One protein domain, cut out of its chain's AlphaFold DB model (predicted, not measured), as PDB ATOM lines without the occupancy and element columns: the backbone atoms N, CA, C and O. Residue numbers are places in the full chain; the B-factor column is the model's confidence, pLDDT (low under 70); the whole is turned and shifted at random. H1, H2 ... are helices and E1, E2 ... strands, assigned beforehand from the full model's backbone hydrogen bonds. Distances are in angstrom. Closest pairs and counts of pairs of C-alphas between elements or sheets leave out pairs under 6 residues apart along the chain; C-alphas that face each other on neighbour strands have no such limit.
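AT A GLANCE: This is residues 204 to 259 of the 561 residues of the protein "HRDC domain-containing protein" of Deinococcus sp. HMF7620 (UniProt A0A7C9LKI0). Two antiparallel hairpins, short E1-E2 and longer E3-E4, join side by side in one twisted four-stranded sheet, with the short helix H1 over one face. The long link between E2 and E3 wraps round the edge at E3. The printed part has 56 residues, with four named strands and then one named helix; the sheet's order is E1, E2, E4, E3, antiparallel throughout. The class is mixed, helices and strands, with 27 residues, under half, in named elements. The whole is compact and rounded, with a radius of gyration of the C-alphas of 10.0 A and spans of 24 by 23 by 20 A.

HOW THE PARTS SIT: E1, residues 207 to 209, and E2, residues 215 to 217, form a hairpin; N 208 and O 216 are 2.8 A apart, within hydrogen-bond range. E3, residues 233 to 239, and E4, residues 242 to 248, form another, with N 237 and O 244 at 2.9 A. E2 and E4 are antiparallel neighbours, with N 215 and O 245 at 2.9 A. The edge strands E1 and E3 are apart. From edge to edge the strands' lines turn by 84 degrees. H1, residues 252 to 258, is on the sheet at a height of 9.2 A, over E4 and slantwise to it at 43 degrees on the local plane; E3 is only just not under it, with 2 of its C-alphas against 4 on E4. The closest C-alphas of E4 and H1, Pro 247 and Ala 255, are 5.6 A apart. In H1, 2 of 3 O i to N i+4 pairs are within hydrogen-bond range.

IN THESE COORDINATES: E1 begins at C-alpha 207, (196.331, 171.482, 150.099), and measures 6.7 A; E2 measures 6.3 A. E3 spans 18.7 A and E4 19.0 A, ending at C-alpha 248, (186.251, 182.598, 156.966). H1 measures 10.3 A and ends at C-alpha 258, (184.610, 170.997, 157.711).

THE WHOLE: The two C-alphas farthest apart, Thr 240 and Asp 251, are 27.6 A apart. The link from E2 to E3, residues 218 to 232, is long; the others are tight. The printed part has no cut, and no printed residue is under 70 in pLDDT.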
ATOM      1  N   GLY A 204     199.632 170.038 154.531       92.06
ATOM      2  CA  GLY A 204     200.805 169.749 153.713       92.06
ATOM      3  C   GLY A 204     200.435 169.589 152.237       92.06
ATOM      4  O   GLY A 204     199.629 170.340 151.699       92.06
ATOM      5  N   GLY A 205     200.970 168.557 151.578       90.19
ATOM      6  CA  GLY A 205     200.730 168.311 150.149       90.19
ATOM      7  C   GLY A 205     199.276 168.006 149.755       90.19
ATOM      8  O   GLY A 205     198.991 167.910 148.566       90.19
ATOM      9  N   ALA A 206     198.359 167.848 150.718       89.75
ATOM     10  CA  ALA A 206     196.932 167.684 150.444       89.75
ATOM     11  C   ALA A 206     196.208 169.012 150.148       89.75
ATOM     12  O   ALA A 206     195.052 168.978 149.723       89.75
ATOM     13  N   ALA A 207     196.862 170.156 150.377       94.06
ATOM     14  CA  ALA A 207     196.331 171.482 150.099       94.06
ATOM     15  C   ALA A 207     197.336 172.312 149.297       94.06
ATOM     16  O   ALA A 207     198.500 172.442 149.670       94.06
ATOM     17  N   GLN A 208     196.876 172.898 148.199       94.62
ATOM     18  CA  GLN A 208     197.647 173.836 147.395       94.62
ATOM     19  C   GLN A 208     197.160 175.263 147.667       94.62
ATOM     20  O   GLN A 208     195.955 175.466 147.793       94.62
ATOM     21  N   PRO A 209     198.041 176.271 147.745       94.81
ATOM     22  CA  PRO A 209     197.605 177.661 147.831       94.81
ATOM     23  C   PRO A 209     196.791 178.063 146.595       94.81
ATOM     24  O   PRO A 209     197.207 177.816 145.463       94.81
ATOM     25  N   ALA A 210     195.649 178.711 146.810       94.50
ATOM     26  CA  ALA A 210     194.817 179.297 145.762       94.50
ATOM     27  C   ALA A 210     194.604 180.785 146.057       94.50
ATOM     28  O   ALA A 210     193.474 181.249 146.149       94.50
ATOM     29  N   GLY A 211     195.714 181.488 146.277       93.44
ATOM     30  CA  GLY A 211     195.713 182.825 146.855       93.44
ATOM     31  C   GLY A 211     196.163 182.858 148.314       93.44
ATOM     32  O   GLY A 211     196.502 181.813 148.877       93.44
ATOM     33  N   PRO A 212     196.188 184.041 148.954       95.25
ATOM     34  CA  PRO A 212     196.559 184.172 150.355       95.25
ATOM     35  C   PRO A 212     195.437 183.729 151.299       95.25
ATOM     36  O   PRO A 212     195.725 183.349 152.428       95.25
ATOM     37  N   THR A 213     194.174 183.767 150.868       96.56
ATOM     38  CA  THR A 213     192.986 183.522 151.709       96.56
ATOM     39  C   THR A 213     192.268 182.207 151.401       96.56
ATOM     40  O   THR A 213     191.289 181.877 152.073       96.56
ATOM     41  N   ALA A 214     192.742 181.439 150.416       96.19
ATOM     42  CA  ALA A 214     192.081 180.221 149.967       96.19
ATOM     43  C   ALA A 214     193.065 179.089 149.657       96.19
ATOM     44  O   ALA A 214     194.232 179.300 149.321       96.19
ATOM     45  N   LEU A 215     192.560 177.861 149.755       96.56
ATOM     46  CA  LEU A 215     193.281 176.633 149.444       96.56
ATOM     47  C   LEU A 215     192.514 175.838 148.388       96.56
ATOM     48  O   LEU A 215     191.290 175.757 148.431       96.56
ATOM     49  N   LEU A 216     193.240 175.209 147.473       96.62
ATOM     50  CA  LEU A 216     192.731 174.191 146.570       96.62
ATOM     51  C   LEU A 216     193.053 172.811 147.143       96.62
ATOM     52  O   LEU A 216     194.215 172.450 147.338       96.62
ATOM     53  N   LEU A 217     192.011 172.038 147.411       95.88
ATOM     54  CA  LEU A 217     192.101 170.663 147.877       95.88
ATOM     55  C   LEU A 217     191.830 169.690 146.730       95.88
ATOM     56  O   LEU A 217     191.266 170.058 145.694       95.88
ATOM     57  N   ALA A 218     192.196 168.427 146.946       93.25
ATOM     58  CA  ALA A 218     191.829 167.343 146.044       93.25
ATOM     59  C   ALA A 218     190.298 167.280 145.831       93.25
ATOM     60  O   ALA A 218     189.537 167.679 146.721       93.25
ATOM     61  N   PRO A 219     189.837 166.754 144.681       90.81
ATOM     62  CA  PRO A 219     188.424 166.452 144.478       90.81
ATOM     63  C   PRO A 219     187.863 165.626 145.643       90.81
ATOM     64  O   PRO A 219     188.571 164.790 146.207       90.81
ATOM     65  N   ASP A 220     186.614 165.894 146.022       85.31
ATOM     66  CA  ASP A 220     185.887 165.203 147.097       85.31
ATOM     67  C   ASP A 220     186.507 165.308 148.507       85.31
ATOM     68  O   ASP A 220     186.037 164.652 149.438       85.31
ATOM     69  N   ALA A 221     187.530 166.151 148.710       88.38
ATOM     70  CA  ALA A 221     188.161 166.331 150.021       88.38
ATOM     71  C   ALA A 221     187.195 166.883 151.084       88.38
ATOM     72  O   ALA A 221     187.365 166.618 152.274       88.38
ATOM     73  N   VAL A 222     186.206 167.666 150.656       89.38
ATOM     74  CA  VAL A 222     185.155 168.234 151.498       89.38
ATOM     75  C   VAL A 222     183.923 168.510 150.641       89.38
ATOM     76  O   VAL A 222     184.041 168.873 149.471       89.38
ATOM     77  N   ALA A 223     182.740 168.306 151.218       89.19
ATOM     78  CA  ALA A 223     181.478 168.577 150.542       89.19
ATOM     79  C   ALA A 223     181.211 170.085 150.425       89.19
ATOM     80  O   ALA A 223     181.631 170.875 151.273       89.19
ATOM     81  N   ASP A 224     180.447 170.469 149.405       93.00
ATOM     82  CA  ASP A 224     180.015 171.852 149.226       93.00
ATOM     83  C   ASP A 224     179.222 172.349 150.439       93.00
ATOM     84  O   ASP A 224     178.267 171.712 150.897       93.00
ATOM     85  N   THR A 225     179.596 173.523 150.941       92.31
ATOM     86  CA  THR A 225     178.867 174.188 152.025       92.31
ATOM     87  C   THR A 225     177.799 175.136 151.471       92.31
ATOM     88  O   THR A 225     177.737 175.406 150.274       92.31
ATOM     89  N   SER A 226     176.929 175.671 152.330       90.50
ATOM     90  CA  SER A 226     175.995 176.741 151.942       90.50
ATOM     91  C   SER A 226     176.629 178.133 152.009       90.50
ATOM     92  O   SER A 226     176.300 178.989 151.193       90.50
ATOM     93  N   ALA A 227     177.570 178.355 152.933       91.38
ATOM     94  CA  ALA A 227     178.252 179.638 153.122       91.38
ATOM     95  C   ALA A 227     179.068 180.037 151.879       91.38
ATOM     96  O   ALA A 227     179.674 179.149 151.282       91.38
ATOM     97  N   PRO A 228     179.087 181.315 151.470       91.56
ATOM     98  CA  PRO A 228     179.801 181.770 150.278       91.56
ATOM     99  C   PRO A 228     181.327 181.724 150.467       91.56
ATOM    100  O   PRO A 228     181.822 181.845 151.587       91.56
ATOM    101  N   LEU A 229     182.079 181.581 149.370       93.94
ATOM    102  CA  LEU A 229     183.543 181.689 149.421       93.94
ATOM    103  C   LEU A 229     183.953 183.116 149.806       93.94
ATOM    104  O   LEU A 229     183.354 184.077 149.336       93.94
ATOM    105  N   GLY A 230     184.969 183.245 150.661       92.44
ATOM    106  CA  GLY A 230     185.501 184.545 151.099       92.44
ATOM    107  C   GLY A 230     184.647 185.277 152.143       92.44
ATOM    108  O   GLY A 230     185.070 186.312 152.660       92.44
ATOM    109  N   GLY A 231     183.480 184.728 152.498       93.38
ATOM    110  CA  GLY A 231     182.615 185.259 153.550       93.38
ATOM    111  C   GLY A 231     183.168 185.053 154.964       93.38
ATOM    112  O   GLY A 231     184.285 184.581 155.171       93.38
ATOM    113  N   VAL A 232     182.366 185.389 155.978       93.94
ATOM    114  CA  VAL A 232     182.790 185.281 157.389       93.94
ATOM    115  C   VAL A 232     182.803 183.852 157.936       93.94
ATOM    116  O   VAL A 232     183.442 183.593 158.953       93.94
ATOM    117  N   ARG A 233     182.124 182.922 157.262       93.38
ATOM    118  CA  ARG A 233     182.107 181.495 157.599       93.38
ATOM    119  C   ARG A 233     182.973 180.719 156.625       93.38
ATOM    120  O   ARG A 233     183.040 181.058 155.444       93.38
ATOM    121  N   ALA A 234     183.591 179.657 157.112       93.62
ATOM    122  CA  ALA A 234     184.346 178.749 156.294       93.62
ATOM    123  C   ALA A 234     183.436 178.114 155.236       93.62
ATOM    124  O   ALA A 234     182.278 177.747 155.473       93.62
ATOM    125  N   ALA A 235     183.973 178.019 154.031       94.25
ATOM    126  CA  ALA A 235     183.230 177.605 152.869       94.25
ATOM    127  C   ALA A 235     184.077 176.723 151.973       94.25
ATOM    128  O   ALA A 235     185.249 177.005 151.736       94.25
ATOM    129  N   ALA A 236     183.443 175.675 151.462       95.19
ATOM    130  CA  ALA A 236     184.024 174.798 150.470       95.19
ATOM    131  C   ALA A 236     183.140 174.768 149.226       95.19
ATOM    132  O   ALA A 236     181.907 174.725 149.339       95.19
ATOM    133  N   ARG A 237     183.757 174.817 148.047       94.44
ATOM    134  CA  ARG A 237     183.066 174.698 146.761       94.44
ATOM    135  C   ARG A 237     183.855 173.851 145.788       94.44
ATOM    136  O   ARG A 237     185.018 174.133 145.504       94.44
ATOM    137  N   SER A 238     183.175 172.870 145.225       94.62
ATOM    138  CA  SER A 238     183.666 172.055 144.133       94.62
ATOM    139  C   SER A 238     183.840 172.915 142.884       94.62
ATOM    140  O   SER A 238     182.958 173.679 142.478       94.62
ATOM    141  N   VAL A 239     185.012 172.794 142.278       93.62
ATOM    142  CA  VAL A 239     185.423 173.454 141.040       93.62
ATOM    143  C   VAL A 239     186.031 172.407 140.114       93.62
ATOM    144  O   VAL A 239     186.324 171.288 140.526       93.62
ATOM    145  N   THR A 240     186.249 172.743 138.842       88.56
ATOM    146  CA  THR A 240     186.777 171.746 137.889       88.56
ATOM    147  C   THR A 240     188.173 171.257 138.309       88.56
ATOM    148  O   THR A 240     188.534 170.115 138.052       88.56
ATOM    149  N   GLY A 241     188.947 172.111 138.990       81.50
ATOM    150  CA  GLY A 241     190.291 171.799 139.484       81.50
ATOM    151  C   GLY A 241     190.372 171.101 140.849       81.50
ATOM    152  O   GLY A 241     191.486 170.855 141.301       81.50
ATOM    153  N   GLY A 242     189.255 170.811 141.528       93.62
ATOM    154  CA  GLY A 242     189.252 170.263 142.892       93.62
ATOM    155  C   GLY A 242     188.204 170.929 143.780       93.62
ATOM    156  O   GLY A 242     187.090 171.191 143.335       93.62
ATOM    157  N   VAL A 243     188.551 171.227 145.030       95.81
ATOM    158  CA  VAL A 243     187.657 171.940 145.955       95.81
ATOM    159  C   VAL A 243     188.348 173.186 146.494       95.81
ATOM    160  O   VAL A 243     189.398 173.083 147.125       95.81
ATOM    161  N   LEU A 244     187.769 174.365 146.251       96.38
ATOM    162  CA  LEU A 244     188.225 175.608 146.872       96.38
ATOM    163  C   LEU A 244     187.695 175.690 148.299       96.38
ATOM    164  O   LEU A 244     186.486 175.598 148.510       96.38
ATOM    165  N   LEU A 245     188.596 175.899 149.253       95.88
ATOM    166  CA  LEU A 245     188.304 176.116 150.663       95.88
ATOM    167  C   LEU A 245     188.727 177.533 151.066       95.88
ATOM    168  O   LEU A 245     189.894 177.896 150.926       95.88
ATOM    169  N   THR A 246     187.805 178.293 151.651       95.88
ATOM    170  CA  THR A 246     188.093 179.543 152.371       95.88
ATOM    171  C   THR A 246     187.751 179.359 153.849       95.88
ATOM    172  O   THR A 246     186.664 178.863 154.132       95.88
ATOM    173  N   PRO A 247     188.609 179.750 154.805       93.19
ATOM    174  CA  PRO A 247     188.399 179.474 156.231       93.19
ATOM    175  C   PRO A 247     187.450 180.446 156.952       93.19
ATOM    176  O   PRO A 247     187.135 180.224 158.117       93.19
ATOM    177  N   GLY A 248     187.023 181.537 156.310       91.19
ATOM    178  CA  GLY A 248     186.251 182.598 156.966       91.19
ATOM    179  C   GLY A 248     187.000 183.256 158.135       91.19
ATOM    180  O   GLY A 248     188.222 183.421 158.093       91.19
ATOM    181  N   LEU A 249     186.265 183.647 159.180       91.56
ATOM    182  CA  LEU A 249     186.810 184.226 160.421       91.56
ATOM    183  C   LEU A 249     186.942 183.216 161.564       91.56
ATOM    184  O   LEU A 249     187.483 183.551 162.625       91.56
ATOM    185  N   GLU A 250     186.473 181.994 161.334       88.19
ATOM    186  CA  GLU A 250     186.496 180.895 162.289       88.19
ATOM    187  C   GLU A 250     187.936 180.535 162.697       88.19
ATOM    188  O   GLU A 250     188.931 180.897 162.054       88.19
ATOM    189  N   ASP A 251     188.073 179.875 163.844       85.75
ATOM    190  CA  ASP A 251     189.359 179.334 164.263       85.75
ATOM    191  C   ASP A 251     189.764 178.114 163.416       85.75
ATOM    192  O   ASP A 251     188.973 177.521 162.678       85.75
ATOM    193  N   LEU A 252     191.036 177.735 163.540       86.12
ATOM    194  CA  LEU A 252     191.620 176.627 162.794       86.12
ATOM    195  C   LEU A 252     190.885 175.296 163.031       86.12
ATOM    196  O   LEU A 252     190.741 174.514 162.096       86.12
ATOM    197  N   GLY A 253     190.441 175.025 164.260       83.44
ATOM    198  CA  GLY A 253     189.745 173.790 164.618       83.44
ATOM    199  C   GLY A 253     188.379 173.697 163.950       83.44
ATOM    200  O   GLY A 253     188.059 172.672 163.351       83.44
ATOM    201  N   THR A 254     187.624 174.792 163.966       81.62
ATOM    202  CA  THR A 254     186.331 174.889 163.281       81.62
ATOM    203  C   THR A 254     186.482 174.722 161.763       81.62
ATOM    204  O   THR A 254     185.745 173.952 161.145       81.62
ATOM    205  N   ALA A 255     187.501 175.336 161.151       81.88
ATOM    206  CA  ALA A 255     187.777 175.148 159.724       81.88
ATOM    207  C   ALA A 255     188.217 173.707 159.379       81.88
ATOM    208  O   ALA A 255     187.855 173.184 158.325       81.88
ATOM    209  N   LEU A 256     188.961 173.030 160.265       83.44
ATOM    210  CA  LEU A 256     189.322 171.612 160.108       83.44
ATOM    211  C   LEU A 256     188.120 170.676 160.253       83.44
ATOM    212  O   LEU A 256     188.082 169.639 159.588       83.44
ATOM    213  N   ALA A 257     187.137 171.035 161.082       83.81
ATOM    214  CA  ALA A 257     185.924 170.247 161.261       83.81
ATOM    215  C   ALA A 257     185.137 170.105 159.947       83.81
ATOM    216  O   ALA A 257     184.582 169.037 159.689       83.81
ATOM    217  N   LEU A 258     185.175 171.115 159.063       79.88
ATOM    218  CA  LEU A 258     184.610 170.997 157.711       79.88
ATOM    219  C   LEU A 258     185.230 169.851 156.907       79.88
ATOM    220  O   LEU A 258     184.540 169.209 156.124       79.88
ATOM    221  N   LEU A 259     186.516 169.562 157.110       78.69
ATOM    222  CA  LEU A 259     187.230 168.499 156.401       78.69
ATOM    223  C   LEU A 259     186.940 167.101 156.975       78.69
ATOM    224  O   LEU A 259     187.551 166.128 156.532       78.69
TER     225      LEU A 259